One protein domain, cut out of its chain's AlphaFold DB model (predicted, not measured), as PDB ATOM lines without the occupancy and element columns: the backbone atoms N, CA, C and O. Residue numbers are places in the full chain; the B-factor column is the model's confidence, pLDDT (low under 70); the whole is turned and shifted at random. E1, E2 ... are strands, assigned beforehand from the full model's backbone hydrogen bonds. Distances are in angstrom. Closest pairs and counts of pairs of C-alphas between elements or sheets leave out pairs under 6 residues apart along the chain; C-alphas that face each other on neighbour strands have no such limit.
ATOM      1  N   GLU A  80      25.156 -38.370  28.103       91.44
ATOM      2  CA  GLU A  80      24.177 -37.991  29.130       91.44
ATOM      3  C   GLU A  80      24.226 -38.917  30.352       91.44
ATOM      4  O   GLU A  80      24.139 -38.448  31.486       91.44
ATOM      5  N   LEU A  81      24.414 -40.226  30.149       94.25
ATOM      6  CA  LEU A  81      24.501 -41.191  31.252       94.25
ATOM      7  C   LEU A  81      25.733 -40.966  32.138       94.25
ATOM      8  O   LEU A  81      25.653 -41.152  33.356       94.25
ATOM      9  N   ILE A  82      26.859 -40.574  31.538       94.62
ATOM     10  CA  ILE A  82      28.153 -40.454  32.226       94.62
ATOM     11  C   ILE A  82      28.495 -39.025  32.663       94.62
ATOM     12  O   ILE A  82      29.554 -38.830  33.245       94.62
ATOM     13  N   GLN A  83      27.625 -38.039  32.420       88.94
ATOM     14  CA  GLN A  83      27.894 -36.610  32.648       88.94
ATOM     15  C   GLN A  83      28.517 -36.289  34.023       88.94
ATOM     16  O   GLN A  83      29.386 -35.428  34.114       88.94
ATOM     17  N   ASP A  84      28.084 -36.978  35.084       88.62
ATOM     18  CA  ASP A  84      28.556 -36.754  36.459       88.62
ATOM     19  C   ASP A  84      29.529 -37.851  36.947       88.62
ATOM     20  O   ASP A  84      29.705 -38.046  38.155       88.62
ATOM     21  N   TYR A  85      30.087 -38.647  36.034       94.25
ATOM     22  CA  TYR A  85      31.038 -39.715  36.331       94.25
ATOM     23  C   TYR A  85      32.445 -39.294  35.913       94.25
ATOM     24  O   TYR A  85      32.864 -39.477  34.775       94.25
ATOM     25  N   HIS A  86      33.170 -38.728  36.874       88.12
ATOM     26  CA  HIS A  86      34.473 -38.107  36.647       88.12
ATOM     27  C   HIS A  86      35.596 -39.112  36.385       88.12
ATOM     28  O   HIS A  86      36.543 -38.789  35.674       88.12
ATOM     29  N   LEU A  87      35.522 -40.313  36.967       92.50
ATOM     30  CA  LEU A  87      36.583 -41.308  36.866       92.50
ATOM     31  C   LEU A  87      36.290 -42.305  35.744       92.50
ATOM     32  O   LEU A  87      35.284 -43.001  35.809       92.50
ATOM     33  N   HIS A  88      37.190 -42.442  34.778       92.75
ATOM     34  CA  HIS A  88      37.137 -43.445  33.713       92.75
ATOM     35  C   HIS A  88      38.417 -44.284  33.769       92.75
ATOM     36  O   HIS A  88      39.510 -43.750  33.602       92.75
ATOM     37  N   PHE A  89      38.311 -45.574  34.089       90.50
ATOM     38  CA  PHE A  89      39.474 -46.384  34.496       90.50
ATOM     39  C   PHE A  89      39.615 -47.721  33.759       90.50
ATOM     40  O   PHE A  89      40.520 -48.495  34.050       90.50
ATOM     41  N   SER A  90      38.729 -47.997  32.808       89.12
ATOM     42  CA  SER A  90      38.859 -49.116  31.883       89.12
ATOM     43  C   SER A  90      38.353 -48.612  30.537       89.12
ATOM     44  O   SER A  90      37.161 -48.581  30.298       89.12
ATOM     45  N   ASP A  91      39.240 -48.036  29.721       90.06
ATOM     46  CA  ASP A  91      38.901 -47.582  28.365       90.06
ATOM     47  C   ASP A  91      39.389 -48.649  27.377       90.06
ATOM     48  O   ASP A  91      40.609 -48.811  27.235       90.06
ATOM     49  N   PRO A  92      38.500 -49.336  26.635       88.56
ATOM     50  CA  PRO A  92      38.888 -50.362  25.666       88.56
ATOM     51  C   PRO A  92      39.879 -49.875  24.600       88.56
ATOM     52  O   PRO A  92      40.578 -50.675  23.978       88.56
ATOM     53  N   LYS A  93      39.966 -48.559  24.358       88.19
ATOM     54  CA  LYS A  93      40.922 -47.960  23.413       88.19
ATOM     55  C   LYS A  93      42.313 -47.762  24.006       88.19
ATOM     56  O   LYS A  93      43.257 -47.548  23.244       88.19
ATOM     57  N   LEU A  94      42.437 -47.773  25.330       84.38
ATOM     58  CA  LEU A  94      43.672 -47.444  26.040       84.38
ATOM     59  C   LEU A  94      44.263 -48.644  26.777       84.38
ATOM     60  O   LEU A  94      45.469 -48.638  27.007       84.38
ATOM     61  N   ILE A  95      43.469 -49.663  27.112       84.31
ATOM     62  CA  ILE A  95      43.924 -50.864  27.827       84.31
ATOM     63  C   ILE A  95      44.581 -51.907  26.913       84.31
ATOM     64  O   ILE A  95      44.289 -52.024  25.722       84.31
ATOM     65  N   ASN A  96      45.479 -52.704  27.484       81.38
ATOM     66  CA  ASN A  96      46.273 -53.712  26.775       81.38
ATOM     67  C   ASN A  96      45.478 -54.945  26.317       81.38
ATOM     68  O   ASN A  96      45.938 -55.671  25.433       81.38
ATOM     69  N   VAL A  97      44.293 -55.166  26.885       82.00
ATOM     70  CA  VAL A  97      43.370 -56.240  26.498       82.00
ATOM     71  C   VAL A  97      42.327 -55.798  25.459       82.00
ATOM     72  O   VAL A  97      41.577 -56.636  24.954       82.00
ATOM     73  N   GLY A  98      42.319 -54.514  25.079       82.31
ATOM     74  CA  GLY A  98      41.454 -53.954  24.039       82.31
ATOM     75  C   GLY A  98      39.963 -54.153  24.323       82.31
ATOM     76  O   GLY A  98      39.484 -53.842  25.405       82.31
ATOM     77  N   GLU A  99      39.245 -54.735  23.357       81.06
ATOM     78  CA  GLU A  99      37.794 -55.006  23.411       81.06
ATOM     79  C   GLU A  99      37.354 -55.975  24.531       81.06
ATOM     80  O   GLU A  99      36.164 -56.247  24.649       81.06
ATOM     81  N   GLN A 100      38.284 -56.538  25.313       83.50
ATOM     82  CA  GLN A 100      37.960 -57.415  26.447       83.50
ATOM     83  C   GLN A 100      37.685 -56.671  27.753       83.50
ATOM     84  O   GLN A 100      37.101 -57.280  28.640       83.50
ATOM     85  N   GLY A 101      38.154 -55.431  27.910       84.12
ATOM     86  CA  GLY A 101      37.773 -54.638  29.077       84.12
ATOM     87  C   GLY A 101      36.465 -53.912  28.838       84.12
ATOM     88  O   GLY A 101      36.109 -53.603  27.697       84.12
ATOM     89  N   ASP A 102      35.770 -53.633  29.926       88.69
ATOM     90  CA  ASP A 102      34.543 -52.860  29.903       88.69
ATOM     91  C   ASP A 102      34.861 -51.360  29.908       88.69
ATOM     92  O   ASP A 102      35.766 -50.914  30.595       88.69
ATOM     93  N   ASP A 103      34.086 -50.547  29.193       94.56
ATOM     94  CA  ASP A 103      34.199 -49.079  29.178       94.56
ATOM     95  C   ASP A 103      33.543 -48.490  30.442       94.56
ATOM     96  O   ASP A 103      32.346 -48.179  30.429       94.56
ATOM     97  N   ILE A 104      34.277 -48.431  31.566       96.38
ATOM     98  CA  ILE A 104      33.703 -48.164  32.905       96.38
ATOM     99  C   ILE A 104      33.995 -46.757  33.436       96.38
ATOM    100  O   ILE A 104      35.144 -46.363  33.660       96.38
ATOM    101  N   TYR A 105      32.914 -46.066  33.803       97.44
ATOM    102  CA  TYR A 105      32.905 -44.774  34.483       97.44
ATOM    103  C   TYR A 105      32.438 -44.923  35.930       97.44
ATOM    104  O   TYR A 105      31.548 -45.721  36.237       97.44
ATOM    105  N   LEU A 106      32.988 -44.110  36.829       97.25
ATOM    106  CA  LEU A 106      32.708 -44.135  38.258       97.25
ATOM    107  C   LEU A 106      32.506 -42.731  38.828       97.25
ATOM    108  O   LEU A 106      33.213 -41.779  38.494       97.25
ATOM    109  N   LYS A 107      31.564 -42.641  39.770       95.00
ATOM    110  CA  LYS A 107      31.462 -41.533  40.725       95.00
ATOM    111  C   LYS A 107      31.334 -42.037  42.154       95.00
ATOM    112  O   LYS A 107      30.819 -43.128  42.402       95.00
ATOM    113  N   ALA A 108      31.765 -41.205  43.091       94.50
ATOM    114  CA  ALA A 108      31.681 -41.468  44.518       94.50
ATOM    115  C   ALA A 108      30.869 -40.359  45.196       94.50
ATOM    116  O   ALA A 108      31.077 -39.182  44.915       94.50
ATOM    117  N   ASN A 109      29.930 -40.724  46.070       91.25
ATOM    118  CA  ASN A 109      29.078 -39.781  46.795       91.25
ATOM    119  C   ASN A 109      29.037 -40.134  48.281       91.25
ATOM    120  O   ASN A 109      28.826 -41.294  48.637       91.25
ATOM    121  N   PHE A 110      29.182 -39.141  49.155       89.19
ATOM    122  CA  PHE A 110      29.028 -39.345  50.595       89.19
ATOM    123  C   PHE A 110      27.557 -39.503  50.988       89.19
ATOM    124  O   PHE A 110      26.683 -38.801  50.478       89.19
ATOM    125  N   GLN A 111      27.305 -40.422  51.913       91.06
ATOM    126  CA  GLN A 111      26.026 -40.665  52.574       91.06
ATOM    127  C   GLN A 111      26.260 -40.769  54.084       91.06
ATOM    128  O   GLN A 111      27.392 -40.952  54.526       91.06
ATOM    129  N   ASP A 112      25.200 -40.675  54.886       87.00
ATOM    130  CA  ASP A 112      25.320 -40.675  56.351       87.00
ATOM    131  C   ASP A 112      26.002 -41.951  56.885       87.00
ATOM    132  O   ASP A 112      26.821 -41.898  57.804       87.00
ATOM    133  N   GLU A 113      25.691 -43.097  56.279       90.44
ATOM    134  CA  GLU A 113      26.214 -44.412  56.656       90.44
ATOM    135  C   GLU A 113      27.495 -44.844  55.920       90.44
ATOM    136  O   GLU A 113      28.095 -45.860  56.290       90.44
ATOM    137  N   GLY A 114      27.947 -44.113  54.895       94.62
ATOM    138  CA  GLY A 114      29.105 -44.548  54.116       94.62
ATOM    139  C   GLY A 114      29.375 -43.791  52.822       94.62
ATOM    140  O   GLY A 114      28.771 -42.768  52.510       94.62
ATOM    141  N   LEU A 115      30.298 -44.335  52.035       96.38
ATOM    142  CA  LEU A 115      30.653 -43.849  50.706       96.38
ATOM    143  C   LEU A 115      29.932 -44.684  49.640       96.38
ATOM    144  O   LEU A 115      30.235 -45.865  49.464       96.38
ATOM    145  N   LEU A 116      28.987 -44.084  48.914       97.56
ATOM    146  CA  LEU A 116      28.338 -44.734  47.778       97.56
ATOM    147  C   LEU A 116      29.223 -44.618  46.539       97.56
ATOM    148  O   LEU A 116      29.396 -43.532  45.985       97.56
ATOM    149  N   ILE A 117      29.707 -45.759  46.066       97.81
ATOM    150  CA  ILE A 117      30.336 -45.899  44.758       97.81
ATOM    151  C   ILE A 117      29.269 -46.299  43.744       97.81
ATOM    152  O   ILE A 117      28.552 -47.284  43.943       97.81
ATOM    153  N   SER A 118      29.193 -45.550  42.651       98.19
ATOM    154  CA  SER A 118      28.315 -45.835  41.520       98.19
ATOM    155  C   SER A 118      29.142 -45.958  40.255       98.19
ATOM    156  O   SER A 118      29.969 -45.092  39.977       98.19
ATOM    157  N   MET A 119      28.883 -47.004  39.479       98.25
ATOM    158  CA  MET A 119      29.541 -47.268  38.207       98.25
ATOM    159  C   MET A 119      28.513 -47.454  37.095       98.25
ATOM    160  O   MET A 119      27.448 -48.046  37.314       98.25
ATOM    161  N   ILE A 120      28.876 -46.984  35.908       98.19
ATOM    162  CA  ILE A 120      28.221 -47.292  34.636       98.19
ATOM    163  C   ILE A 120      29.294 -47.885  33.733       98.19
ATOM    164  O   ILE A 120      30.343 -47.268  33.566       98.19
ATOM    165  N   GLY A 121      29.035 -49.060  33.168       97.00
ATOM    166  CA  GLY A 121      29.943 -49.695  32.219       97.00
ATOM    167  C   GLY A 121      29.248 -50.056  30.915       97.00
ATOM    168  O   GLY A 121      28.061 -50.393  30.912       97.00
ATOM    169  N   PHE A 122      29.989 -49.977  29.813       95.31
ATOM    170  CA  PHE A 122      29.548 -50.434  28.496       95.31
ATOM    171  C   PHE A 122      30.415 -51.618  28.076       95.31
ATOM    172  O   PHE A 122      31.629 -51.488  27.957       95.31
ATOM    173  N   GLY A 123      29.776 -52.762  27.866       90.25
ATOM    174  CA  GLY A 123      30.452 -54.039  27.689       90.25
ATOM    175  C   GLY A 123      29.706 -55.153  28.415       90.25
ATOM    176  O   GLY A 123      28.574 -54.960  28.878       90.25
ATOM    177  N   ASP A 124      30.346 -56.312  28.482       89.25
ATOM    178  CA  ASP A 124      29.801 -57.530  29.066       89.25
ATOM    179  C   ASP A 124      30.591 -57.878  30.332       89.25
ATOM    180  O   ASP A 124      31.384 -58.814  30.316       89.25
ATOM    181  N   PHE A 125      30.311 -57.195  31.446       93.88
ATOM    182  CA  PHE A 125      30.924 -57.530  32.735       93.88
ATOM    183  C   PHE A 125      30.595 -58.982  33.083       93.88
ATOM    184  O   PHE A 125      29.432 -59.307  33.353       93.88
ATOM    185  N   ILE A 126      31.561 -59.895  33.051       92.81
ATOM    186  CA  ILE A 126      31.352 -61.331  33.286       92.81
ATOM    187  C   ILE A 126      31.573 -61.709  34.756       92.81
ATOM    188  O   ILE A 126      32.008 -60.927  35.592       92.81
ATOM    189  N   ASP A 127      31.217 -62.939  35.133       91.75
ATOM    190  CA  ASP A 127      31.230 -63.355  36.546       91.75
ATOM    191  C   ASP A 127      32.641 -63.485  37.147       91.75
ATOM    192  O   ASP A 127      32.792 -63.476  38.374       91.75
ATOM    193  N   SER A 128      33.663 -63.633  36.298       92.44
ATOM    194  CA  SER A 128      35.068 -63.656  36.710       92.44
ATOM    195  C   SER A 128      35.705 -62.272  36.800       92.44
ATOM    196  O   SER A 128      36.826 -62.163  37.309       92.44
ATOM    197  N   GLU A 129      35.003 -61.241  36.335       95.69
ATOM    198  CA  GLU A 129      35.446 -59.860  36.426       95.69
ATOM    199  C   GLU A 129      35.060 -59.230  37.758       95.69
ATOM    200  O   GLU A 129      34.086 -59.600  38.428       95.69
ATOM    201  N   TYR A 130      35.905 -58.306  38.189       97.12
ATOM    202  CA  TYR A 130      35.711 -57.523  39.392       97.12
ATOM    203  C   TYR A 130      36.507 -56.234  39.307       97.12
ATOM    204  O   TYR A 130      37.548 -56.142  38.662       97.12
ATOM    205  N   ILE A 131      36.027 -55.242  40.037       97.31
ATOM    206  CA  ILE A 131      36.689 -53.962  40.185       97.31
ATOM    207  C   ILE A 131      37.452 -53.980  41.494       97.31
ATOM    208  O   ILE A 131      36.906 -54.282  42.561       97.31
ATOM    209  N   LYS A 132      38.733 -53.646  41.411       96.75
ATOM    210  CA  LYS A 132      39.556 -53.374  42.574       96.75
ATOM    211  C   LYS A 132      39.495 -51.890  42.886       96.75
ATOM    212  O   LYS A 132      39.824 -51.077  42.031       96.75
ATOM    213  N   ILE A 133      39.133 -51.557  44.119       97.38
ATOM    214  CA  ILE A 133      39.149 -50.185  44.630       97.38
ATOM    215  C   ILE A 133      40.140 -50.095  45.782       97.38
ATOM    216  O   ILE A 133      40.180 -50.984  46.629       97.38
ATOM    217  N   ILE A 134      40.919 -49.021  45.842       97.19
ATOM    218  CA  ILE A 134      41.753 -48.703  47.005       97.19
ATOM    219  C   ILE A 134      41.325 -47.339  47.512       97.19
ATOM    220  O   ILE A 134      41.360 -46.380  46.746       97.19
ATOM    221  N   ILE A 135      40.921 -47.256  48.778       97.25
ATOM    222  CA  ILE A 135      40.651 -45.982  49.446       97.25
ATOM    223  C   ILE A 135      41.872 -45.621  50.282       97.25
ATOM    224  O   ILE A 135      42.286 -46.393  51.150       97.25
ATOM    225  N   HIS A 136      42.409 -44.439  50.003       94.94
ATOM    226  CA  HIS A 136      43.574 -43.866  50.648       94.94
ATOM    227  C   HIS A 136      43.162 -42.689  51.533       94.94
ATOM    228  O   HIS A 136      42.537 -41.732  51.065       94.94
ATOM    229  N   THR A 137      43.491 -42.777  52.820       91.31
ATOM    230  CA  THR A 137      43.155 -41.770  53.846       91.31
ATOM    231  C   THR A 137      44.390 -41.182  54.533       91.31
ATOM    232  O   THR A 137      44.265 -40.267  55.351       91.31
ATOM    233  N   SER A 138      45.581 -41.703  54.224       84.56
ATOM    234  CA  SER A 138      46.839 -41.228  54.798       84.56
ATOM    235  C   SER A 138      47.252 -39.884  54.195       84.56
ATOM    236  O   SER A 138      46.958 -39.574  53.045       84.56
ATOM    237  N   GLU A 139      47.980 -39.081  54.967       79.56
ATOM    238  CA  GLU A 139      48.616 -37.852  54.459       79.56
ATOM    239  C   GLU A 139      49.887 -38.183  53.647       79.56
ATOM    240  O   GLU A 139      50.390 -37.352  52.892       79.56
ATOM    241  N   ASN A 140      50.416 -39.404  53.792       79.62
ATOM    242  CA  ASN A 140      51.635 -39.847  53.125       79.62
ATOM    243  C   ASN A 140      51.318 -40.723  51.914       79.62
ATOM    244  O   ASN A 140      50.781 -41.821  52.052       79.62
ATOM    245  N   ASN A 141      51.785 -40.304  50.744       80.81
ATOM    246  CA  ASN A 141      51.708 -41.114  49.535       80.81
ATOM    247  C   ASN A 141      52.849 -42.139  49.479       80.81
ATOM    248  O   ASN A 141      53.998 -41.845  49.814       80.81
ATOM    249  N   SER A 142      52.536 -43.338  49.003       76.62
ATOM    250  CA  SER A 142      53.505 -44.314  48.512       76.62
ATOM    251  C   SER A 142      53.741 -44.141  47.009       76.62
ATOM    252  O   SER A 142      52.930 -43.551  46.292       76.62
ATOM    253  N   SER A 143      54.870 -44.666  46.531       73.88
ATOM    254  CA  SER A 143      55.250 -44.672  45.116       73.88
ATOM    255  C   SER A 143      55.483 -46.087  44.593       73.88
ATOM    256  O   SER A 143      55.830 -47.004  45.352       73.88
ATOM    257  N   GLY A 144      55.312 -46.263  43.278       78.38
ATOM    258  CA  GLY A 144      55.248 -47.586  42.655       78.38
ATOM    259  C   GLY A 144      54.097 -48.413  43.230       78.38
ATOM    260  O   GLY A 144      53.283 -47.909  43.977       78.38
ATOM    261  N   TRP A 145      54.038 -49.717  42.965       85.75
ATOM    262  CA  TRP A 145      52.926 -50.580  43.407       85.75
ATOM    263  C   TRP A 145      52.863 -50.855  44.933       85.75
ATOM    264  O   TRP A 145      52.475 -51.941  45.373       85.75
ATOM    265  N   ASN A 146      53.291 -49.896  45.749       89.12
ATOM    266  CA  ASN A 146      53.159 -49.844  47.192       89.12
ATOM    267  C   ASN A 146      51.898 -49.065  47.578       89.12
ATOM    268  O   ASN A 146      51.523 -48.102  46.917       89.12
ATOM    269  N   ILE A 147      51.294 -49.467  48.686       93.06
ATOM    270  CA  ILE A 147      50.164 -48.785  49.322       93.06
ATOM    271  C   ILE A 147      50.445 -48.663  50.818       93.06
ATOM    272  O   ILE A 147      51.341 -49.339  51.338       93.06
ATOM    273  N   GLN A 148      49.714 -47.803  51.516       91.19
ATOM    274  CA  GLN A 148      49.866 -47.641  52.955       91.19
ATOM    275  C   GLN A 148      49.119 -48.736  53.711       91.19
ATOM    276  O   GLN A 148      48.088 -49.240  53.274       91.19
ATOM    277  N   SER A 149      49.624 -49.092  54.892       89.81
ATOM    278  CA  SER A 149      48.986 -50.107  55.738       89.81
ATOM    279  C   SER A 149      47.592 -49.704  56.228       89.81
ATOM    280  O   SER A 149      46.792 -50.577  56.563       89.81
ATOM    281  N   ASP A 150      47.318 -48.402  56.312       89.88
ATOM    282  CA  ASP A 150      46.013 -47.849  56.668       89.88
ATOM    283  C   ASP A 150      45.087 -47.632  55.465       89.88
ATOM    284  O   ASP A 150      43.921 -47.294  55.662       89.88
ATOM    285  N   ASP A 151      45.545 -47.927  54.247       95.19
ATOM    286  CA  ASP A 151      44.651 -48.022  53.101       95.19
ATOM    287  C   ASP A 151      43.769 -49.267  53.218       95.19
ATOM    288  O   ASP A 151      44.149 -50.310  53.772       95.19
ATOM    289  N   VAL A 152      42.578 -49.181  52.634       96.31
ATOM    290  CA  VAL A 152      41.691 -50.331  52.469       96.31
ATOM    291  C   VAL A 152      41.546 -50.662  50.993       96.31
ATOM    292  O   VAL A 152      41.292 -49.797  50.159       96.31
ATOM    293  N   THR A 153      41.715 -51.940  50.670       97.31
ATOM    294  CA  THR A 153      41.527 -52.473  49.321       97.31
ATOM    295  C   THR A 153      40.260 -53.313  49.271       97.31
ATOM    296  O   THR A 153      40.131 -54.270  50.032       97.31
ATOM    297  N   PHE A 154      39.369 -52.995  48.340       98.00
ATOM    298  CA  PHE A 154      38.138 -53.717  48.045       98.00
ATOM    299  C   PHE A 154      38.258 -54.459  46.717       98.00
ATOM    300  O   PHE A 154      38.817 -53.926  45.760       98.00
ATOM    301  N   LEU A 155      37.671 -55.651  46.643       97.81
ATOM    302  CA  LEU A 155      37.361 -56.343  45.394       97.81
ATOM    303  C   LEU A 155      35.841 -56.456  45.290       97.81
ATOM    304  O   LEU A 155      35.201 -56.976  46.208       97.81
ATOM    305  N   ILE A 156      35.265 -55.968  44.194       97.81
ATOM    306  CA  ILE A 156      33.818 -55.828  44.005       97.81
ATOM    307  C   ILE A 156      33.433 -56.470  42.676       97.81
ATOM    308  O   ILE A 156      33.886 -56.025  41.628       97.81
ATOM    309  N   ASN A 157      32.581 -57.492  42.695       96.00
ATOM    310  CA  ASN A 157      31.979 -58.045  41.477       96.00
ATOM    311  C   ASN A 157      30.450 -57.855  41.504       96.00
ATOM    312  O   ASN A 157      29.911 -57.134  42.345       96.00
ATOM    313  N   LYS A 158      29.725 -58.544  40.616       95.88
ATOM    314  CA  LYS A 158      28.254 -58.479  40.542       95.88
ATOM    315  C   LYS A 158      27.521 -58.843  41.833       95.88
ATOM    316  O   LYS A 158      26.428 -58.338  42.073       95.88
ATOM    317  N   ASN A 159      28.054 -59.793  42.603       94.62
ATOM    318  CA  ASN A 159      27.304 -60.495  43.648       94.62
ATOM    319  C   ASN A 159      27.952 -60.462  45.036       94.62
ATOM    320  O   ASN A 159      27.296 -60.813  46.016       94.62
ATOM    321  N   LYS A 160      29.209 -60.038  45.146       95.25
ATOM    322  CA  LYS A 160      29.947 -59.954  46.403       95.25
ATOM    323  C   LYS A 160      30.983 -58.836  46.371       95.25
ATOM    324  O   LYS A 160      31.535 -58.482  45.330       95.25
ATOM    325  N   ALA A 161      31.278 -58.338  47.561       97.38
ATOM    326  CA  ALA A 161      32.398 -57.456  47.811       97.38
ATOM    327  C   ALA A 161      33.141 -57.938  49.056       97.38
ATOM    328  O   ALA A 161      32.515 -58.264  50.069       97.38
ATOM    329  N   ASN A 162      34.464 -57.982  48.960       97.50
ATOM    330  CA  ASN A 162      35.354 -58.274  50.076       97.50
ATOM    331  C   ASN A 162      36.397 -57.166  50.187       97.50
ATOM    332  O   ASN A 162      36.682 -56.473  49.209       97.50
ATOM    333  N   TYR A 163      36.998 -57.034  51.364       97.31
ATOM    334  CA  TYR A 163      38.039 -56.052  51.603       97.31
ATOM    335  C   TYR A 163      39.176 -56.587  52.464       97.31
ATOM    336  O   TYR A 163      39.047 -57.577  53.194       97.31
ATOM    337  N   LYS A 164      40.305 -55.886  52.384       95.69
ATOM    338  CA  LYS A 164      41.504 -56.151  53.170       95.69
ATOM    339  C   LYS A 164      42.201 -54.845  53.536       95.69
ATOM    340  O   LYS A 164      42.270 -53.919  52.734       95.69
ATOM    341  N   THR A 165      42.731 -54.806  54.752       92.88
ATOM    342  CA  THR A 165      43.536 -53.710  55.310       92.88
ATOM    343  C   THR A 165      44.903 -54.247  55.733       92.88
ATOM    344  O   THR A 165      45.141 -55.459  55.655       92.88
ATOM    345  N   ASN A 166      45.802 -53.378  56.210       92.38
ATOM    346  CA  ASN A 166      47.130 -53.759  56.706       92.38
ATOM    347  C   ASN A 166      47.983 -54.512  55.670       92.38
ATOM    348  O   ASN A 166      48.754 -55.410  56.015       92.38
ATOM    349  N   ILE A 167      47.841 -54.147  54.398       93.19
ATOM    350  CA  ILE A 167      48.712 -54.596  53.310       93.19
ATOM    351  C   ILE A 167      49.517 -53.407  52.797       93.19
ATOM    352  O   ILE A 167      49.076 -52.272  52.903       93.19
ATOM    353  N   THR A 168      50.709 -53.666  52.267       93.56
ATOM    354  CA  THR A 168      51.627 -52.595  51.834       93.56
ATOM    355  C   THR A 168      52.015 -52.686  50.365       93.56
ATOM    356  O   THR A 168      52.723 -51.820  49.853       93.56
ATOM    357  N   LYS A 169      51.593 -53.746  49.667       93.56
ATOM    358  CA  LYS A 169      51.754 -53.879  48.220       93.56
ATOM    359  C   LYS A 169      50.394 -54.007  47.568       93.56
ATOM    360  O   LYS A 169      49.542 -54.765  48.025       93.56
ATOM    361  N   PHE A 170      50.248 -53.348  46.428       92.06
ATOM    362  CA  PHE A 170      49.084 -53.477  45.570       92.06
ATOM    363  C   PHE A 170      48.777 -54.952  45.264       92.06
ATOM    364  O   PHE A 170      47.640 -55.393  45.394       92.06
ATOM    365  N   TRP A 171      49.793 -55.742  44.917       93.38
ATOM    366  CA  TRP A 171      49.628 -57.130  44.473       93.38
ATOM    367  C   TRP A 171      49.306 -58.136  45.594       93.38
ATOM    368  O   TRP A 171      48.956 -59.275  45.296       93.38
ATOM    369  N   ASP A 172      49.351 -57.731  46.871       92.94
ATOM    370  CA  ASP A 172      49.068 -58.620  48.016       92.94
ATOM    371  C   ASP A 172      47.580 -58.999  48.130       92.94
ATOM    372  O   ASP A 172      47.209 -59.903  48.892       92.94
ATOM    373  N   TYR A 173      46.714 -58.295  47.394       92.50
ATOM    374  CA  TYR A 173      45.290 -58.583  47.330       92.50
ATOM    375  C   TYR A 173      44.722 -58.329  45.935       92.50
ATOM    376  O   TYR A 173      44.325 -57.214  45.593       92.50
ATOM    377  N   VAL A 174      44.739 -59.370  45.103       90.81
ATOM    378  CA  VAL A 174      44.244 -59.298  43.722       90.81
ATOM    379  C   VAL A 174      43.125 -60.263  43.415       90.81
ATOM    380  O   VAL A 174      42.405 -59.983  42.486       90.81
ATOM    381  N   ASN A 175      42.928 -61.342  44.165       90.88
ATOM    382  CA  ASN A 175      41.841 -62.294  43.934       90.88
ATOM    383  C   ASN A 175      41.010 -62.459  45.202       90.88
ATOM    384  O   ASN A 175      41.548 -62.378  46.308       90.88
ATOM    385  N   PHE A 176      39.722 -62.764  45.040       88.69
ATOM    386  CA  PHE A 176      38.873 -63.164  46.159       88.69
ATOM    387  C   PHE A 176      39.442 -64.412  46.848       88.69
ATOM    388  O   PHE A 176      39.645 -65.444  46.204       88.69
ATOM    389  N   GLY A 177      39.651 -64.332  48.160       84.12
ATOM    390  CA  GLY A 177      40.088 -65.434  49.010       84.12
ATOM    391  C   GLY A 177      39.285 -65.505  50.310       84.12
ATOM    392  O   GLY A 177      38.094 -65.194  50.346       84.12
ATOM    393  N   ASN A 178      39.943 -65.932  51.391       77.50
ATOM    394  CA  ASN A 178      39.375 -65.959  52.744       77.50
ATOM    395  C   ASN A 178      39.492 -64.580  53.412       77.50
ATOM    396  O   ASN A 178      40.168 -64.433  54.431       77.50
ATOM    397  N   ASP A 179      38.871 -63.573  52.809       86.12
ATOM    398  CA  ASP A 179      38.941 -62.182  53.266       86.12
ATOM    399  C   ASP A 179      37.647 -61.754  53.961       86.12
ATOM    400  O   ASP A 179      36.635 -62.461  53.931       86.12
ATOM    401  N   SER A 180      37.676 -60.574  54.577       91.94
ATOM    402  CA  SER A 180      36.489 -59.987  55.188       91.94
ATOM    403  C   SER A 180      35.474 -59.629  54.109       91.94
ATOM    404  O   SER A 180      35.782 -58.878  53.186       91.94
ATOM    405  N   SER A 181      34.251 -60.135  54.231       95.69
ATOM    406  CA  SER A 181      33.140 -59.642  53.420       95.69
ATOM    407  C   SER A 181      32.758 -58.233  53.849       95.69
ATOM    408  O   SER A 181      32.759 -57.925  55.044       95.69
ATOM    409  N   CYS A 182      32.410 -57.396  52.876       96.94
ATOM    410  CA  CYS A 182      31.820 -56.098  53.163       96.94
ATOM    411  C   CYS A 182      30.431 -56.273  53.796       96.94
ATOM    412  O   CYS A 182      29.727 -57.254  53.537       96.94
ATOM    413  N   LYS A 183      30.016 -55.307  54.615       96.81
ATOM    414  CA  LYS A 183      28.699 -55.277  55.263       96.81
ATOM    415  C   LYS A 183      27.561 -55.143  54.259       96.81
ATOM    416  O   LYS A 183      26.504 -55.742  54.446       96.81
ATOM    417  N   ASN A 184      27.778 -54.341  53.223       97.19
ATOM    418  CA  ASN A 184      26.831 -54.162  52.135       97.19
ATOM    419  C   ASN A 184      27.208 -55.065  50.961       97.19
ATOM    420  O   ASN A 184      28.371 -55.404  50.759       97.19
ATOM    421  N   THR A 185      26.214 -55.453  50.171       96.12
ATOM    422  CA  THR A 185      26.426 -56.224  48.944       96.12
ATOM    423  C   THR A 185      26.311 -55.318  47.723       96.12
ATOM    424  O   THR A 185      25.463 -54.417  47.729       96.12
ATOM    425  N   PRO A 186      27.072 -55.585  46.649       97.88
ATOM    426  CA  PRO A 186      26.915 -54.855  45.401       97.88
ATOM    427  C   PRO A 186      25.510 -55.023  44.821       97.88
ATOM    428  O   PRO A 186      24.874 -56.070  44.976       97.88
ATOM    429  N   LYS A 187      25.030 -53.989  44.135       98.19
ATOM    430  CA  LYS A 187      23.788 -54.019  43.361       98.19
ATOM    431  C   LYS A 187      24.139 -53.836  41.895       98.19
ATOM    432  O   LYS A 187      24.410 -52.717  41.461       98.19
ATOM    433  N   PHE A 188      24.151 -54.946  41.168       98.31
ATOM    434  CA  PHE A 188      24.380 -54.990  39.730       98.31
ATOM    435  C   PHE A 188      23.051 -55.015  38.972       98.31
ATOM    436  O   PHE A 188      22.102 -55.685  39.388       98.31
ATOM    437  N   THR A 189      22.963 -54.306  37.853       97.25
ATOM    438  CA  THR A 189      21.820 -54.384  36.935       97.25
ATOM    439  C   THR A 189      22.312 -54.288  35.500       97.25
ATOM    440  O   THR A 189      22.902 -53.280  35.120       97.25
ATOM    441  N   GLN A 190      22.027 -55.329  34.714       95.62
ATOM    442  CA  GLN A 190      22.204 -55.309  33.266       95.62
ATOM    443  C   GLN A 190      21.018 -54.590  32.624       95.62
ATOM    444  O   GLN A 190      19.862 -54.921  32.908       95.62
ATOM    445  N   LEU A 191      21.307 -53.630  31.756       94.00
ATOM    446  CA  LEU A 191      20.337 -52.902  30.949       94.00
ATOM    447  C   LEU A 191      20.661 -53.131  29.468       94.00
ATOM    448  O   LEU A 191      21.672 -53.748  29.122       94.00
ATOM    449  N   ASP A 192      19.769 -52.685  28.586       90.12
ATOM    450  CA  ASP A 192      20.046 -52.737  27.152       90.12
ATOM    451  C   ASP A 192      21.239 -51.817  26.850       90.12
ATOM    452  O   ASP A 192      21.203 -50.640  27.200       90.12
ATOM    453  N   GLY A 193      22.315 -52.370  26.284       91.25
ATOM    454  CA  GLY A 193      23.530 -51.653  25.874       91.25
ATOM    455  C   GLY A 193      24.502 -51.180  26.968       91.25
ATOM    456  O   GLY A 193      25.559 -50.664  26.614       91.25
ATOM    457  N   TYR A 194      24.197 -51.332  28.261       96.31
ATOM    458  CA  TYR A 194      25.105 -50.974  29.368       96.31
ATOM    459  C   TYR A 194      24.722 -51.678  30.676       96.31
ATOM    460  O   TYR A 194      23.645 -52.265  30.795       96.31
ATOM    461  N   PHE A 195      25.575 -51.587  31.693       97.12
ATOM    462  CA  PHE A 195      25.276 -52.052  33.045       97.12
ATOM    463  C   PHE A 195      25.501 -50.963  34.091       97.12
ATOM    464  O   PHE A 195      26.209 -49.979  33.880       97.12
ATOM    465  N   THR A 196      24.899 -51.169  35.260       97.94
ATOM    466  CA  THR A 196      25.170 -50.373  36.460       97.94
ATOM    467  C   THR A 196      25.633 -51.275  37.594       97.94
ATOM    468  O   THR A 196      25.135 -52.393  37.759       97.94
ATOM    469  N   LEU A 197      26.575 -50.781  38.393       98.38
ATOM    470  CA  LEU A 197      27.027 -51.424  39.623       98.38
ATOM    471  C   LEU A 197      27.111 -50.363  40.717       98.38
ATOM    472  O   LEU A 197      27.789 -49.353  40.558       98.38
ATOM    473  N   THR A 198      26.420 -50.581  41.832       98.06
ATOM    474  CA  THR A 198      26.514 -49.689  42.996       98.06
ATOM    475  C   THR A 198      26.926 -50.455  44.241       98.06
ATOM    476  O   THR A 198      26.517 -51.600  44.446       98.06
ATOM    477  N   MET A 199      27.735 -49.819  45.080       97.88
ATOM    478  CA  MET A 199      28.221 -50.383  46.332       97.88
ATOM    479  C   MET A 199      28.336 -49.278  47.379       97.88
ATOM    480  O   MET A 199      29.027 -48.286  47.165       97.88
ATOM    481  N   LEU A 200      27.677 -49.460  48.521       97.94
ATOM    482  CA  LEU A 200      27.844 -48.589  49.682       97.94
ATOM    483  C   LEU A 200      28.959 -49.152  50.566       97.94
ATOM    484  O   LEU A 200      28.788 -50.208  51.173       97.94
ATOM    485  N   ILE A 201      30.084 -48.457  50.650       97.50
ATOM    486  CA  ILE A 201      31.189 -48.815  51.541       97.50
ATOM    487  C   ILE A 201      30.914 -48.191  52.909       97.50
ATOM    488  O   ILE A 201      30.766 -46.975  53.009       97.50
ATOM    489  N   ASP A 202      30.823 -49.009  53.955       97.38
ATOM    490  CA  ASP A 202      30.544 -48.521  55.310       97.38
ATOM    491  C   ASP A 202      31.795 -47.829  55.871       97.38
ATOM    492  O   ASP A 202      32.905 -48.351  55.764       97.38
ATOM    493  N   TYR A 203      31.643 -46.657  56.493       95.12
ATOM    494  CA  TYR A 203      32.795 -45.899  57.001       95.12
ATOM    495  C   TYR A 203      33.644 -46.668  58.018       95.12
ATOM    496  O   TYR A 203      34.840 -46.417  58.136       95.12
ATOM    497  N   THR A 204      33.062 -47.625  58.740       95.00
ATOM    498  CA  THR A 204      33.811 -48.478  59.678       95.00
ATOM    499  C   THR A 204      34.726 -49.491  58.983       95.00
ATOM    500  O   THR A 204      35.580 -50.081  59.642       95.00
ATOM    501  N   GLU A 205      34.573 -49.691  57.671       96.19
ATOM    502  CA  GLU A 205      35.450 -50.520  56.835       96.19
ATOM    503  C   GLU A 205      36.660 -49.732  56.314       96.19
ATOM    504  O   GLU A 205      37.602 -50.337  55.808       96.19
ATOM    505  N   ILE A 206      36.662 -48.400  56.464       95.44
ATOM    506  CA  ILE A 206      37.730 -47.500  56.019       95.44
ATOM    507  C   ILE A 206      38.567 -47.077  57.237       95.44
ATOM    508  O   ILE A 206      38.114 -46.261  58.048       95.44
ATOM    509  N   PRO A 207      39.797 -47.599  57.406       94.31
ATOM    510  CA  PRO A 207      40.654 -47.210  58.517       94.31
ATOM    511  C   PRO A 207      40.938 -45.706  58.513       94.31
ATOM    512  O   PRO A 207      41.146 -45.094  57.466       94.31
ATOM    513  N   ASN A 208      40.962 -45.115  59.710       90.44
ATOM    514  CA  ASN A 208      41.269 -43.698  59.926       90.44
ATOM    515  C   ASN A 208      40.389 -42.709  59.137       90.44
ATOM    516  O   ASN A 208      40.776 -41.543  59.011       90.44
ATOM    517  N   TYR A 209      39.222 -43.140  58.640       91.62
ATOM    518  CA  TYR A 209      38.290 -42.239  57.974       91.62
ATOM    519  C   TYR A 209      37.898 -41.084  58.898       91.62
ATOM    520  O   TYR A 209      37.501 -41.276  60.050       91.62
ATOM    521  N   ASP A 210      37.992 -39.879  58.354       87.25
ATOM    522  CA  ASP A 210      37.571 -38.643  58.990       87.25
ATOM    523  C   ASP A 210      37.009 -37.728  57.899       87.25
ATOM    524  O   ASP A 210      37.648 -37.513  56.867       87.25
ATOM    525  N   LYS A 211      35.819 -37.168  58.127       84.31
ATOM    526  CA  LYS A 211      35.128 -36.256  57.194       84.31
ATOM    527  C   LYS A 211      35.883 -34.942  56.921       84.31
ATOM    528  O   LYS A 211      35.496 -34.165  56.049       84.31
ATOM    529  N   HIS A 212      36.924 -34.663  57.698       78.75
ATOM    530  CA  HIS A 212      37.776 -33.485  57.580       78.75
ATOM    531  C   HIS A 212      39.114 -33.764  56.904       78.75
ATOM    532  O   HIS A 212      39.835 -32.823  56.582       78.75
ATOM    533  N   LYS A 213      39.465 -35.028  56.662       82.62
ATOM    534  CA  LYS A 213      40.736 -35.393  56.025       82.62
ATOM    535  C   LYS A 213      40.599 -35.545  54.519       82.62
ATOM    536  O   LYS A 213      39.497 -35.618  53.988       82.62
ATOM    537  N   LYS A 214      41.727 -35.584  53.818       85.62
ATOM    538  CA  LYS A 214      41.722 -35.966  52.410       85.62
ATOM    539  C   LYS A 214      41.347 -37.443  52.293       85.62
ATOM    540  O   LYS A 214      41.810 -38.266  53.080       85.62
ATOM    541  N   VAL A 215      40.526 -37.767  51.304       92.38
ATOM    542  CA  VAL A 215      40.266 -39.145  50.890       92.38
ATOM    543  C   VAL A 215      40.440 -39.204  49.383       92.38
ATOM    544  O   VAL A 215      39.803 -38.445  48.648       92.38
ATOM    545  N   SER A 216      41.306 -40.094  48.919       92.81
ATOM    546  CA  SER A 216      41.477 -40.384  47.500       92.81
ATOM    547  C   SER A 216      41.246 -41.859  47.215       92.81
ATOM    548  O   SER A 216      41.180 -42.696  48.117       92.81
ATOM    549  N   MET A 217      41.050 -42.168  45.942       94.75
ATOM    550  CA  MET A 217      40.620 -43.475  45.506       94.75
ATOM    551  C   MET A 217      41.274 -43.873  44.188       94.75
ATOM    552  O   MET A 217      41.369 -43.085  43.249       94.75
ATOM    553  N   PHE A 218      41.675 -45.132  44.121       94.06
ATOM    554  CA  PHE A 218      42.054 -45.816  42.894       94.06
ATOM    555  C   PHE A 218      40.968 -46.820  42.518       94.06
ATOM    556  O   PHE A 218      40.391 -47.449  43.408       94.06
ATOM    557  N   ALA A 219      40.733 -47.004  41.221       94.69
ATOM    558  CA  ALA A 219      39.881 -48.057  40.687       94.69
ATOM    559  C   ALA A 219      40.541 -48.698  39.462       94.69
ATOM    560  O   ALA A 219      41.201 -48.008  38.690       94.69
ATOM    561  N   MET A 220      40.373 -50.011  39.302       93.31
ATOM    562  CA  MET A 220      40.833 -50.739  38.121       93.31
ATOM    563  C   MET A 220      40.040 -52.024  37.924       93.31
ATOM    564  O   MET A 220      39.693 -52.700  38.899       93.31
ATOM    565  N   GLU A 221      39.790 -52.370  36.669       94.56
ATOM    566  CA  GLU A 221      39.149 -53.621  36.292       94.56
ATOM    567  C   GLU A 221      40.142 -54.790  36.271       94.56
ATOM    568  O   GLU A 221      41.320 -54.651  35.921       94.56
ATOM    569  N   PHE A 222      39.656 -55.955  36.688       94.75
ATOM    570  CA  PHE A 222      40.391 -57.205  36.679       94.75
ATOM    571  C   PHE A 222      39.520 -58.359  36.203       94.75
ATOM    572  O   PHE A 222      38.335 -58.425  36.519       94.75
ATOM    573  N   ASN A 223      40.167 -59.360  35.609       93.12
ATOM    574  CA  ASN A 223      39.579 -60.663  35.323       93.12
ATOM    575  C   ASN A 223      40.495 -61.783  35.823       93.12
ATOM    576  O   ASN A 223      41.634 -61.923  35.373       93.12
ATOM    577  N   ASN A 224      40.015 -62.594  36.772       88.44
ATOM    578  CA  ASN A 224      40.774 -63.714  37.355       88.44
ATOM    579  C   ASN A 224      42.215 -63.359  37.799       88.44
ATOM    580  O   ASN A 224      43.150 -64.144  37.619       88.44
ATOM    581  N   GLY A 225      42.423 -62.175  38.379       88.00
ATOM    582  CA  GLY A 225      43.736 -61.721  38.848       88.00
ATOM    583  C   GLY A 225      44.575 -61.002  37.798       88.00
ATOM    584  O   GLY A 225      45.630 -60.475  38.148       88.00
ATOM    585  N   VAL A 226      44.125 -60.966  36.544       89.44
ATOM    586  CA  VAL A 226      44.750 -60.190  35.472       89.44
ATOM    587  C   VAL A 226      44.173 -58.784  35.501       89.44
ATOM    588  O   VAL A 226      42.960 -58.620  35.467       89.44
ATOM    589  N   ILE A 227      45.054 -57.793  35.602       89.88
ATOM    590  CA  ILE A 227      44.699 -56.377  35.514       89.88
ATOM    591  C   ILE A 227      44.412 -56.015  34.054       89.88
ATOM    592  O   ILE A 227      45.123 -56.477  33.161       89.88
ATOM    593  N   TYR A 228      43.402 -55.188  33.817       89.88
ATOM    594  CA  TYR A 228      43.175 -54.564  32.517       89.88
ATOM    595  C   TYR A 228      43.793 -53.161  32.518       89.88
ATOM    596  O   TYR A 228      43.101 -52.158  32.645       89.88
ATOM    597  N   ASP A 229      45.124 -53.084  32.457       80.25
ATOM    598  CA  ASP A 229      45.867 -51.822  32.523       80.25
ATOM    599  C   ASP A 229      46.154 -51.205  31.146       80.25
ATOM    600  O   ASP A 229      46.056 -51.846  30.099       80.25
ATOM    601  N   GLY A 230      46.519 -49.919  31.154       76.94
ATOM    602  CA  GLY A 230      46.814 -49.141  29.951       76.94
ATOM    603  C   GLY A 230      48.012 -49.666  29.144       76.94
ATOM    604  O   GLY A 230      49.037 -50.037  29.712       76.94
ATOM    605  N   ILE A 231      47.928 -49.616  27.808       79.12
ATOM    606  CA  ILE A 231      49.062 -49.815  26.882       79.12
ATOM    607  C   ILE A 231      50.162 -48.790  27.182       79.12
ATOM    608  O   ILE A 231      51.337 -49.138  27.291       79.12
ATOM    609  N   ASP A 232      49.763 -47.522  27.316       77.38
ATOM    610  CA  ASP A 232      50.531 -46.527  28.055       77.38
ATOM    611  C   ASP A 232      49.979 -46.510  29.471       77.38
ATOM    612  O   ASP A 232      48.828 -46.134  29.706       77.38
ATOM    613  N   TYR A 233      50.814 -46.938  30.404       68.81
ATOM    614  CA  TYR A 233      50.429 -47.125  31.788       68.81
ATOM    615  C   TYR A 233      49.919 -45.829  32.448       68.81
ATOM    616  O   TYR A 233      49.052 -45.886  33.317       68.81
ATOM    617  N   ASN A 234      50.354 -44.654  31.976       68.31
ATOM    618  CA  ASN A 234      49.854 -43.362  32.468       68.31
ATOM    619  C   ASN A 234      48.386 -43.102  32.093       68.31
ATOM    620  O   ASN A 234      47.735 -42.254  32.691       68.31
ATOM    621  N   ASN A 235      47.840 -43.818  31.111       70.06
ATOM    622  CA  ASN A 235      46.464 -43.657  30.645       70.06
ATOM    623  C   ASN A 235      45.504 -44.694  31.245       70.06
ATOM    624  O   ASN A 235      44.371 -44.806  30.790       70.06
ATOM    625  N   GLY A 236      45.935 -45.449  32.262       71.31
ATOM    626  CA  GLY A 236      45.085 -46.436  32.936       71.31
ATOM    627  C   GLY A 236      43.961 -45.828  33.780       71.31
ATOM    628  O   GLY A 236      43.063 -46.544  34.199       71.31
ATOM    629  N   MET A 237      43.997 -44.521  34.054       84.62
ATOM    630  CA  MET A 237      42.954 -43.831  34.806       84.62
ATOM    631  C   MET A 237      42.838 -42.378  34.339       84.62
ATOM    632  O   MET A 237      43.791 -41.598  34.430       84.62
ATOM    633  N   LEU A 238      41.663 -42.026  33.831       84.12
ATOM    634  CA  LEU A 238      41.317 -40.696  33.354       84.12
ATOM    635  C   LEU A 238      40.365 -40.029  34.346       84.12
ATOM    636  O   LEU A 238      39.390 -40.639  34.787       84.12
ATOM    637  N   ILE A 239      40.629 -38.769  34.666       81.38
ATOM    638  CA  ILE A 239      39.739 -37.916  35.453       81.38
ATOM    639  C   ILE A 239      39.282 -36.791  34.533       81.38
ATOM    640  O   ILE A 239      40.109 -36.091  33.951       81.38
ATOM    641  N   ASP A 240      37.970 -36.688  34.323       82.75
ATOM    642  CA  ASP A 240      37.356 -35.748  33.376       82.75
ATOM    643  C   ASP A 240      37.971 -35.831  31.961       82.75
ATOM    644  O   ASP A 240      38.154 -34.837  31.259       82.75
ATOM    645  N   GLY A 241      38.321 -37.054  31.543       80.31
ATOM    646  CA  GLY A 241      38.927 -37.344  30.239       80.31
ATOM    647  C   GLY A 241      40.433 -37.072  30.142       80.31
ATOM    648  O   GLY A 241      41.006 -37.249  29.067       80.31
ATOM    649  N   ILE A 242      41.091 -36.672  31.234       77.31
ATOM    650  CA  ILE A 242      42.524 -36.354  31.277       77.31
ATOM    651  C   ILE A 242      43.272 -37.418  32.082       77.31
ATOM    652  O   ILE A 242      42.857 -37.791  33.177       77.31
ATOM    653  N   SER A 243      44.407 -37.894  31.566       77.75
ATOM    654  CA  SER A 243      45.306 -38.776  32.320       77.75
ATOM    655  C   SER A 243      45.873 -38.058  33.545       77.75
ATOM    656  O   SER A 243      46.407 -36.955  33.443       77.75
ATOM    657  N   HIS A 244      45.795 -38.714  34.701       69.62
ATOM    658  CA  HIS A 244      46.344 -38.208  35.962       69.62
ATOM    659  C   HIS A 244      47.698 -38.837  36.336       69.62
ATOM    660  O   HIS A 244      48.152 -38.738  37.479       69.62
ATOM    661  N   GLY A 245      48.390 -39.429  35.358       72.81
ATOM    662  CA  GLY A 245      49.730 -39.992  35.514       72.81
ATOM    663  C   GLY A 245      49.738 -41.460  35.932       72.81
ATOM    664  O   GLY A 245      48.784 -42.191  35.697       72.81
ATOM    665  N   ASP A 246      50.856 -41.882  36.518       74.94
ATOM    666  CA  ASP A 246      51.163 -43.267  36.879       74.94
ATOM    667  C   ASP A 246      50.201 -43.793  37.977       74.94
ATOM    668  O   ASP A 246      50.287 -43.341  39.123       74.94
ATOM    669  N   PRO A 247      49.318 -44.774  37.684       75.06
ATOM    670  CA  PRO A 247      48.379 -45.323  38.668       75.06
ATOM    671  C   PRO A 247      49.030 -46.131  39.803       75.06
ATOM    672  O   PRO A 247      48.362 -46.462  40.786       75.06
ATOM    673  N   ALA A 248      50.322 -46.446  39.711       80.00
ATOM    674  CA  ALA A 248      51.099 -46.977  40.819       80.00
ATOM    675  C   ALA A 248      51.465 -45.855  41.807       80.00
ATOM    676  O   ALA A 248      51.706 -46.128  42.973       80.00
ATOM    677  N   SER A 249      51.471 -44.581  41.417       78.88
ATOM    678  CA  SER A 249      51.675 -43.478  42.361       78.88
ATOM    679  C   SER A 249      50.368 -43.071  43.045       78.88
ATOM    680  O   SER A 249      49.416 -42.648  42.392       78.88
ATOM    681  N   GLN A 250      50.321 -43.093  44.382       81.44
ATOM    682  CA  GLN A 250      49.110 -42.691  45.124       81.44
ATOM    683  C   GLN A 250      48.750 -41.210  44.940       81.44
ATOM    684  O   GLN A 250      47.595 -40.816  45.093       81.44
ATOM    685  N   THR A 251      49.720 -40.392  44.525       77.44
ATOM    686  CA  THR A 251      49.493 -38.994  44.132       77.44
ATOM    687  C   THR A 251      48.542 -38.850  42.945       77.44
ATOM    688  O   THR A 251      47.942 -37.792  42.788       77.44
ATOM    689  N   SER A 252      48.415 -39.887  42.115       78.62
ATOM    690  CA  SER A 252      47.571 -39.901  40.918       78.62
ATOM    691  C   SER A 252      46.140 -40.365  41.198       78.62
ATOM    692  O   SER A 252      45.313 -40.353  40.292       78.62
ATOM    693  N   TYR A 253      45.823 -40.769  42.433       88.06
ATOM    694  CA  TYR A 253      44.494 -41.260  42.797       88.06
ATOM    695  C   TYR A 253      43.436 -40.155  42.699       88.06
ATOM    696  O   TYR A 253      43.693 -38.986  42.997       88.06
ATOM    697  N   TYR A 254      42.213 -40.545  42.343       88.38
ATOM    698  CA  TYR A 254      41.064 -39.653  42.253       88.38
ATOM    699  C   TYR A 254      40.680 -39.129  43.639       88.38
ATOM    700  O   TYR A 254      40.332 -39.903  44.530       88.38
ATOM    701  N   VAL A 255      40.764 -37.817  43.850       88.31
ATOM    702  CA  VAL A 255      40.426 -37.196  45.138       88.31
ATOM    703  C   VAL A 255      38.908 -37.087  45.262       88.31
ATOM    704  O   VAL A 255      38.270 -36.351  44.516       88.31
ATOM    705  N   ILE A 256      38.335 -37.821  46.217       88.38
ATOM    706  CA  ILE A 256      36.886 -37.870  46.464       88.38
ATOM    707  C   ILE A 256      36.460 -37.001  47.653       88.38
ATOM    708  O   ILE A 256      35.323 -36.548  47.703       88.38
ATOM    709  N   GLN A 257      37.365 -36.748  48.604       82.81
ATOM    710  CA  GLN A 257      37.190 -35.795  49.703       82.81
ATOM    711  C   GLN A 257      38.426 -34.907  49.759       82.81
ATOM    712  O   GLN A 257      39.534 -35.400  49.968       82.81
ATOM    713  N   GLU A 258      38.235 -33.601  49.631       74.81
ATOM    714  CA  GLU A 258      39.280 -32.653  50.002       74.81
ATOM    715  C   GLU A 258      39.329 -32.505  51.521       74.81
ATOM    716  O   GLU A 258      38.312 -32.628  52.212       74.81
TER     717      GLU A 258
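AT A GLANCE: This is residues 80 to 258 of the 434 residues of an uncharacterized protein of Firmicutes bacterium CAG:449 (UniProt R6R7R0). What shape? Little is regular structure, yet two strongly twisted antiparallel sheets, E1-E2-E3-E8-E7 and E6-E5-E4-E9-E10, form a face-to-face sandwich. Built how? Of 179 printed residues, 66 lie in strands E1 to E10, in order, no named helix: all strand. It is compact, radius of gyration of the C-alphas 14.8 A, spanning 39 by 34 by 32 A.

HOW THE PARTS SIT: What pairs first? E1, residues 87-90, and E2, residues 103-111, form a hairpin, N 87 and O 106 3.1 A apart, within hydrogen-bond range. What lies across? The closest C-alphas of E1 and E9, residues 215-223, are those of Phe 89 and Met 220, 5.8 A apart.

IN THESE COORDINATES: Which strands remain? E3 is 114-122, E4 129-136, E5 152-156, E6 161-164, E7 187-191, E8 194-202 and E10 254-257. Which anchors? C-alpha 87 is at (36.583, -41.308, 36.866) and C-alpha 257 at (37.190, -35.795, 49.703).

THE WHOLE: Any cut, low confidence? The printed part has no cut; residues 233, 234 and 244 have pLDDT under 70. Long links? The link E9 to E10 is long.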